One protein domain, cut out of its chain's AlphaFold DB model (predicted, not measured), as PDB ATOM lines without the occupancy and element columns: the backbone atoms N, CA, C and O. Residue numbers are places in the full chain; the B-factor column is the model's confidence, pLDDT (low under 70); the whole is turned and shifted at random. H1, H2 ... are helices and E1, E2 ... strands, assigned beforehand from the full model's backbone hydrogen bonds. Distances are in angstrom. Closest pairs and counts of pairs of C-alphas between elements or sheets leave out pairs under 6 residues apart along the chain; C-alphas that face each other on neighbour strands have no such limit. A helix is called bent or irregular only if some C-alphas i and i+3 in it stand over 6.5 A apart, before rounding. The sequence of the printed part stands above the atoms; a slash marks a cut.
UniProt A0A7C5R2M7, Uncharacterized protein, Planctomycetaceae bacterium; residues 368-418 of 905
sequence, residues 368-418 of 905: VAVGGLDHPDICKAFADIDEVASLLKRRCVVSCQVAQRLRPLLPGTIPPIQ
ATOM      1  N   VAL A 368      16.330 -44.821 -27.822       96.81
ATOM      2  CA  VAL A 368      16.836 -46.196 -27.709       96.81
ATOM      3  C   VAL A 368      15.708 -47.198 -27.912       96.81
ATOM      4  O   VAL A 368      14.700 -47.151 -27.205       96.81
ATOM      5  N   ALA A 369      15.889 -48.110 -28.867       95.38
ATOM      6  CA  ALA A 369      14.954 -49.197 -29.119       95.38
ATOM      7  C   ALA A 369      14.891 -50.133 -27.905       95.38
ATOM      8  O   ALA A 369      15.912 -50.653 -27.446       95.38
ATOM      9  N   VAL A 370      13.684 -50.333 -27.382       92.88
ATOM     10  CA  VAL A 370      13.386 -51.229 -26.258       92.88
ATOM     11  C   VAL A 370      12.072 -51.974 -26.514       92.88
ATOM     12  O   VAL A 370      11.374 -51.713 -27.491       92.88
ATOM     13  N   GLY A 371      11.714 -52.920 -25.640       86.00
ATOM     14  CA  GLY A 371      10.435 -53.634 -25.737       86.00
ATOM     15  C   GLY A 371      10.302 -54.497 -26.998       86.00
ATOM     16  O   GLY A 371       9.194 -54.672 -27.487       86.00
ATOM     17  N   GLY A 372      11.421 -54.995 -27.538       87.94
ATOM     18  CA  GLY A 372      11.456 -55.830 -28.741       87.94
ATOM     19  C   GLY A 372      11.483 -55.059 -30.063       87.94
ATOM     20  O   GLY A 372      11.415 -55.683 -31.116       87.94
ATOM     21  N   LEU A 373      11.606 -53.725 -30.048       90.38
ATOM     22  CA  LEU A 373      11.714 -52.913 -31.271       90.38
ATOM     23  C   LEU A 373      13.002 -53.185 -32.083       90.38
ATOM     24  O   LEU A 373      13.116 -52.752 -33.222       90.38
ATOM     25  N   ASP A 374      13.961 -53.908 -31.510       90.75
ATOM     26  CA  ASP A 374      15.169 -54.429 -32.153       90.75
ATOM     27  C   ASP A 374      14.995 -55.850 -32.730       90.75
ATOM     28  O   ASP A 374      15.895 -56.364 -33.397       90.75
ATOM     29  N   HIS A 375      13.842 -56.493 -32.506       92.62
ATOM     30  CA  HIS A 375      13.577 -57.848 -32.978       92.62
ATOM     31  C   HIS A 375      13.373 -57.875 -34.507       92.62
ATOM     32  O   HIS A 375      12.538 -57.113 -35.013       92.62
ATOM     33  N   PRO A 376      14.046 -58.777 -35.255       92.25
ATOM     34  CA  PRO A 376      13.950 -58.846 -36.716       92.25
ATOM     35  C   PRO A 376      12.520 -58.979 -37.248       92.25
ATOM     36  O   PRO A 376      12.171 -58.303 -38.210       92.25
ATOM     37  N   ASP A 377      11.680 -59.791 -36.600       92.12
ATOM     38  CA  ASP A 377      10.293 -60.006 -37.038       92.12
ATOM     39  C   ASP A 377       9.410 -58.756 -36.878       92.12
ATOM     40  O   ASP A 377       8.625 -58.449 -37.774       92.12
ATOM     41  N   ILE A 378       9.570 -57.990 -35.786       92.62
ATOM     42  CA  ILE A 378       8.859 -56.710 -35.604       92.62
ATOM     43  C   ILE A 378       9.349 -55.702 -36.638       92.62
ATOM     44  O   ILE A 378       8.543 -55.035 -37.280       92.62
ATOM     45  N   CYS A 379      10.666 -55.605 -36.812       93.50
ATOM     46  CA  CYS A 379      11.270 -54.698 -37.776       93.50
ATOM     47  C   CYS A 379      10.780 -55.000 -39.199       93.50
ATOM     48  O   CYS A 379      10.331 -54.093 -39.893       93.50
ATOM     49  N   LYS A 380      10.750 -56.275 -39.602       94.19
ATOM     50  CA  LYS A 380      10.199 -56.697 -40.894       94.19
ATOM     51  C   LYS A 380       8.723 -56.314 -41.034       94.19
ATOM     52  O   LYS A 380       8.370 -55.663 -42.010       94.19
ATOM     53  N   ALA A 381       7.892 -56.629 -40.040       94.00
ATOM     54  CA  ALA A 381       6.477 -56.254 -40.064       94.00
ATOM     55  C   ALA A 381       6.274 -54.730 -40.161       94.00
ATOM     56  O   ALA A 381       5.407 -54.268 -40.891       94.00
ATOM     57  N   PHE A 382       7.092 -53.938 -39.464       95.19
ATOM     58  CA  PHE A 382       7.065 -52.474 -39.537       95.19
ATOM     59  C   PHE A 382       7.600 -51.930 -40.866       95.19
ATOM     60  O   PHE A 382       7.168 -50.863 -41.295       95.19
ATOM     61  N   ALA A 383       8.532 -52.630 -41.514       94.62
ATOM     62  CA  ALA A 383       9.033 -52.275 -42.837       94.62
ATOM     63  C   ALA A 383       7.993 -52.519 -43.938       94.62
ATOM     64  O   ALA A 383       7.953 -51.743 -44.890       94.62
ATOM     65  N   ASP A 384       7.155 -53.545 -43.778       94.44
ATOM     66  CA  ASP A 384       6.076 -53.895 -44.709       94.44
ATOM     67  C   ASP A 384       4.860 -52.942 -44.602       94.44
ATOM     68  O   ASP A 384       3.969 -52.978 -45.448       94.44
ATOM     69  N   ILE A 385       4.827 -52.062 -43.589       94.69
ATOM     70  CA  ILE A 385       3.790 -51.037 -43.396       94.69
ATOM     71  C   ILE A 385       4.372 -49.659 -43.746       94.69
ATOM     72  O   ILE A 385       5.074 -49.049 -42.939       94.69
ATOM     73  N   ASP A 386       4.051 -49.133 -44.931       93.38
ATOM     74  CA  ASP A 386       4.659 -47.908 -45.483       93.38
ATOM     75  C   ASP A 386       4.609 -46.691 -44.542       93.38
ATOM     76  O   ASP A 386       5.592 -45.953 -44.401       93.38
ATOM     77  N   GLU A 387       3.476 -46.470 -43.872       93.00
ATOM     78  CA  GLU A 387       3.283 -45.339 -42.956       93.00
ATOM     79  C   GLU A 387       4.171 -45.470 -41.706       93.00
ATOM     80  O   GLU A 387       4.823 -44.502 -41.307       93.00
ATOM     81  N   VAL A 388       4.283 -46.680 -41.144       94.19
ATOM     82  CA  VAL A 388       5.169 -46.981 -40.006       94.19
ATOM     83  C   VAL A 388       6.632 -46.877 -40.426       94.19
ATOM     84  O   VAL A 388       7.427 -46.217 -39.751       94.19
ATOM     85  N   ALA A 389       6.995 -47.452 -41.573       94.38
ATOM     86  CA  ALA A 389       8.340 -47.350 -42.125       94.38
ATOM     87  C   ALA A 389       8.746 -45.882 -42.350       94.38
ATOM     88  O   ALA A 389       9.881 -45.500 -42.056       94.38
ATOM     89  N   SER A 390       7.830 -45.037 -42.830       93.81
ATOM     90  CA  SER A 390       8.050 -43.597 -43.017       93.81
ATOM     91  C   SER A 390       8.260 -42.854 -41.691       93.81
ATOM     92  O   SER A 390       9.165 -42.018 -41.603       93.81
ATOM     93  N   LEU A 391       7.482 -43.178 -40.649       92.81
ATOM     94  CA  LEU A 391       7.659 -42.625 -39.299       92.81
ATOM     95  C   LEU A 391       9.030 -43.001 -38.718       92.81
ATOM     96  O   LEU A 391       9.782 -42.129 -38.275       92.81
ATOM     97  N   LEU A 392       9.402 -44.282 -38.786       92.94
ATOM     98  CA  LEU A 392      10.658 -44.788 -38.223       92.94
ATOM     99  C   LEU A 392      11.896 -44.268 -38.961       92.94
ATOM    100  O   LEU A 392      12.884 -43.926 -38.314       92.94
ATOM    101  N   LYS A 393      11.831 -44.103 -40.289       91.81
ATOM    102  CA  LYS A 393      12.921 -43.510 -41.091       91.81
ATOM    103  C   LYS A 393      13.243 -42.062 -40.711       91.81
ATOM    104  O   LYS A 393      14.352 -41.601 -40.973       91.81
ATOM    105  N   ARG A 394      12.291 -41.329 -40.122       89.75
ATOM    106  CA  ARG A 394      12.476 -39.933 -39.679       89.75
ATOM    107  C   ARG A 394      13.042 -39.827 -38.262       89.75
ATOM    108  O   ARG A 394      13.504 -38.752 -37.880       89.75
ATOM    109  N   ARG A 395      13.005 -40.911 -37.484       91.44
ATOM    110  CA  ARG A 395      13.476 -40.948 -36.095       91.44
ATOM    111  C   ARG A 395      14.949 -41.354 -36.025       91.44
ATOM    112  O   ARG A 395      15.442 -42.142 -36.827       91.44
ATOM    113  N   CYS A 396      15.662 -40.820 -35.035       94.56
ATOM    114  CA  CYS A 396      17.041 -41.212 -34.743       94.56
ATOM    115  C   CYS A 396      17.044 -42.285 -33.652       94.56
ATOM    116  O   CYS A 396      17.256 -41.976 -32.480       94.56
ATOM    117  N   VAL A 397      16.772 -43.531 -34.037       96.44
ATOM    118  CA  VAL A 397      16.700 -44.664 -33.103       96.44
ATOM    119  C   VAL A 397      17.951 -45.527 -33.218       96.44
ATOM    120  O   VAL A 397      18.449 -45.767 -34.319       96.44
ATOM    121  N   VAL A 398      18.460 -45.981 -32.077       96.50
ATOM    122  CA  VAL A 398      19.627 -46.865 -31.994       96.50
ATOM    123  C   VAL A 398      19.356 -48.069 -31.093       96.50
ATOM    124  O   VAL A 398      18.472 -48.028 -30.231       96.50
ATOM    125  N   SER A 399      20.145 -49.129 -31.264       95.94
ATOM    126  CA  SER A 399      20.143 -50.298 -30.388       95.94
ATOM    127  C   SER A 399      20.516 -49.928 -28.946       95.94
ATOM    128  O   SER A 399      21.173 -48.914 -28.675       95.94
ATOM    129  N   CYS A 400      20.146 -50.786 -27.991       94.31
ATOM    130  CA  CYS A 400      20.556 -50.627 -26.594       94.31
ATOM    131  C   CYS A 400      22.086 -50.560 -26.430       94.31
ATOM    132  O   CYS A 400      22.580 -49.789 -25.604       94.31
ATOM    133  N   GLN A 401      22.836 -51.324 -27.229       92.88
ATOM    134  CA  GLN A 401      24.297 -51.365 -27.179       92.88
ATOM    135  C   GLN A 401      24.924 -50.048 -27.660       92.88
ATOM    136  O   GLN A 401      25.810 -49.498 -26.997       92.88
ATOM    137  N   VAL A 402      24.429 -49.490 -28.768       94.69
ATOM    138  CA  VAL A 402      24.868 -48.179 -29.272       94.69
ATOM    139  C   VAL A 402      24.502 -47.071 -28.281       94.69
ATOM    140  O   VAL A 402      25.341 -46.222 -27.972       94.69
ATOM    141  N   ALA A 403      23.289 -47.097 -27.718       94.81
ATOM    142  CA  ALA A 403      22.846 -46.110 -26.734       94.81
ATOM    143  C   ALA A 403      23.726 -46.092 -25.471       94.81
ATOM    144  O   ALA A 403      24.053 -45.016 -24.966       94.81
ATOM    145  N   GLN A 404      24.138 -47.262 -24.968       92.94
ATOM    146  CA  GLN A 404      25.034 -47.369 -23.808       92.94
ATOM    147  C   GLN A 404      26.386 -46.694 -24.065       92.94
ATOM    148  O   GLN A 404      26.851 -45.926 -23.224       92.94
ATOM    149  N   ARG A 405      26.967 -46.914 -25.248       92.81
ATOM    150  CA  ARG A 405      28.247 -46.318 -25.665       92.81
ATOM    151  C   ARG A 405      28.147 -44.823 -25.958       92.81
ATOM    152  O   ARG A 405      29.095 -44.085 -25.709       92.81
ATOM    153  N   LEU A 406      27.003 -44.356 -26.459       93.12
ATOM    154  CA  LEU A 406      26.756 -42.936 -26.729       93.12
ATOM    155  C   LEU A 406      26.489 -42.113 -25.469       93.12
ATOM    156  O   LEU A 406      26.830 -40.931 -25.435       93.12
ATOM    157  N   ARG A 407      25.875 -42.709 -24.441       92.12
ATOM    158  CA  ARG A 407      25.423 -41.993 -23.237       92.12
ATOM    159  C   ARG A 407      26.518 -41.134 -22.573       92.12
ATOM    160  O   ARG A 407      26.198 -40.004 -22.223       92.12
ATOM    161  N   PRO A 408      27.788 -41.571 -22.435       91.25
ATOM    162  CA  PRO A 408      28.852 -40.729 -21.876       91.25
ATOM    163  C   PRO A 408      29.233 -39.517 -22.746       91.25
ATOM    164  O   PRO A 408      29.799 -38.553 -22.236       91.25
ATOM    165  N   LEU A 409      28.959 -39.561 -24.055       90.88
ATOM    166  CA  LEU A 409      29.328 -38.516 -25.021       90.88
ATOM    167  C   LEU A 409      28.249 -37.447 -25.212       90.88
ATOM    168  O   LEU A 409      28.540 -36.383 -25.762       90.88
ATOM    169  N   LEU A 410      27.013 -37.731 -24.804       87.44
ATOM    170  CA  LEU A 410      25.857 -36.885 -25.065       87.44
ATOM    171  C   LEU A 410      25.364 -36.189 -23.792       87.44
ATOM    172  O   LEU A 410      25.379 -36.778 -22.710       87.44
ATOM    173  N   PRO A 411      24.883 -34.940 -23.898       78.12
ATOM    174  CA  PRO A 411      24.233 -34.273 -22.783       78.12
ATOM    175  C   PRO A 411      22.825 -34.851 -22.567       78.12
ATOM    176  O   PRO A 411      21.963 -34.739 -23.434       78.12
ATOM    177  N   GLY A 412      22.574 -35.423 -21.387       82.00
ATOM    178  CA  GLY A 412      21.242 -35.867 -20.963       82.00
ATOM    179  C   GLY A 412      20.964 -37.359 -21.152       82.00
ATOM    180  O   GLY A 412      21.855 -38.167 -21.410       82.00
ATOM    181  N   THR A 413      19.706 -37.746 -20.945       88.00
ATOM    182  CA  THR A 413      19.250 -39.134 -21.076       88.00
ATOM    183  C   THR A 413      18.756 -39.409 -22.493       88.00
ATOM    184  O   THR A 413      18.106 -38.574 -23.112       88.00
ATOM    185  N   ILE A 414      19.050 -40.608 -22.999       93.69
ATOM    186  CA  ILE A 414      18.496 -41.121 -24.256       93.69
ATOM    187  C   ILE A 414      17.153 -41.785 -23.908       93.69
ATOM    188  O   ILE A 414      17.180 -42.812 -23.217       93.69
ATOM    189  N   PRO A 415      15.997 -41.199 -24.276       94.88
ATOM    190  CA  PRO A 415      14.692 -41.762 -23.951       94.88
ATOM    191  C   PRO A 415      14.450 -43.099 -24.674       94.88
ATOM    192  O   PRO A 415      14.882 -43.264 -25.818       94.88
ATOM    193  N   PRO A 416      13.768 -44.055 -24.022       95.06
ATOM    194  CA  PRO A 416      13.338 -45.293 -24.662       95.06
ATOM    195  C   PRO A 416      12.208 -45.052 -25.670       95.06
ATOM    196  O   PRO A 416      11.394 -44.151 -25.475       95.06
ATOM    197  N   ILE A 417      12.142 -45.899 -26.697       93.81
ATOM    198  CA  ILE A 417      11.006 -46.026 -27.615       93.81
ATOM    199  C   ILE A 417      10.638 -47.505 -27.777       93.81
ATOM    200  O   ILE A 417      11.502 -48.351 -28.028       93.81
ATOM    201  N   GLN A 418       9.356 -47.816 -27.602       91.81
ATOM    202  CA  GLN A 418       8.777 -49.154 -27.734       91.81
ATOM    203  C   GLN A 418       7.859 -49.247 -28.960       91.81
ATOM    204  O   GLN A 418       7.395 -48.220 -29.463       91.81
TER     205      GLN A 418
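Overview. This is residues 368 to 418 of the 905 residues of an uncharacterized protein of Planctomycetaceae bacterium (UniProt A0A7C5R2M7). Helix H3 makes one end of an elongated model and short helices H1 and H2 make a corner at the other, with strand E1 in the chain between. Residues 368 to 369 pair in parallel with residues 416 to 417. The 51 printed residues, with three named helices and one named strand in the order H1, H2, E1, H3, are mostly helix. The whole is only just loose, close to compact, with a radius of gyration of the C-alphas of 12.0 A and spans of 35 by 19 by 13 A.

Along the chain. H3, residues 400 to 409, is 15.0 A long and ends at C-alpha 409 (29.328, -38.516, -25.021); it is irregular, but only just, with C-alphas 405 and 408 6.8 A apart. E1 is residues 396 to 398, 6.8 A. H2 is residues 386 to 394, 12.6 A. H1, residues 376 to 383, 10.2 A, begins at C-alpha 376 (13.950, -58.846, -36.716).

Arrangement. H3 and E1 meet only through their link, as do E1 and H2; E1 pairs with no named strand. H2 and H1 only just touch, with 3 pairs of C-alphas within 8 A, and only at the corner; the closest C-alphas, of Ala 389 and Ala 383, are 5.0 A apart. Their lines are about perpendicular, at 77 degrees. H3 is apart from H1 and H2. Every O i to N i+4 pair is within hydrogen-bond range in H1, 4 of 5 in H2 and 4 of 6 in H3.

Size, cuts and confidence. The C-alphas farthest apart, of Asp 384 and Pro 408, are 34.8 A apart. Residues 407 to 412, of which 407 to 409 belong to H3, stand free. The printed part has no cut, the links between named elements are tight, and no printed residue is under 70 in pLDDT.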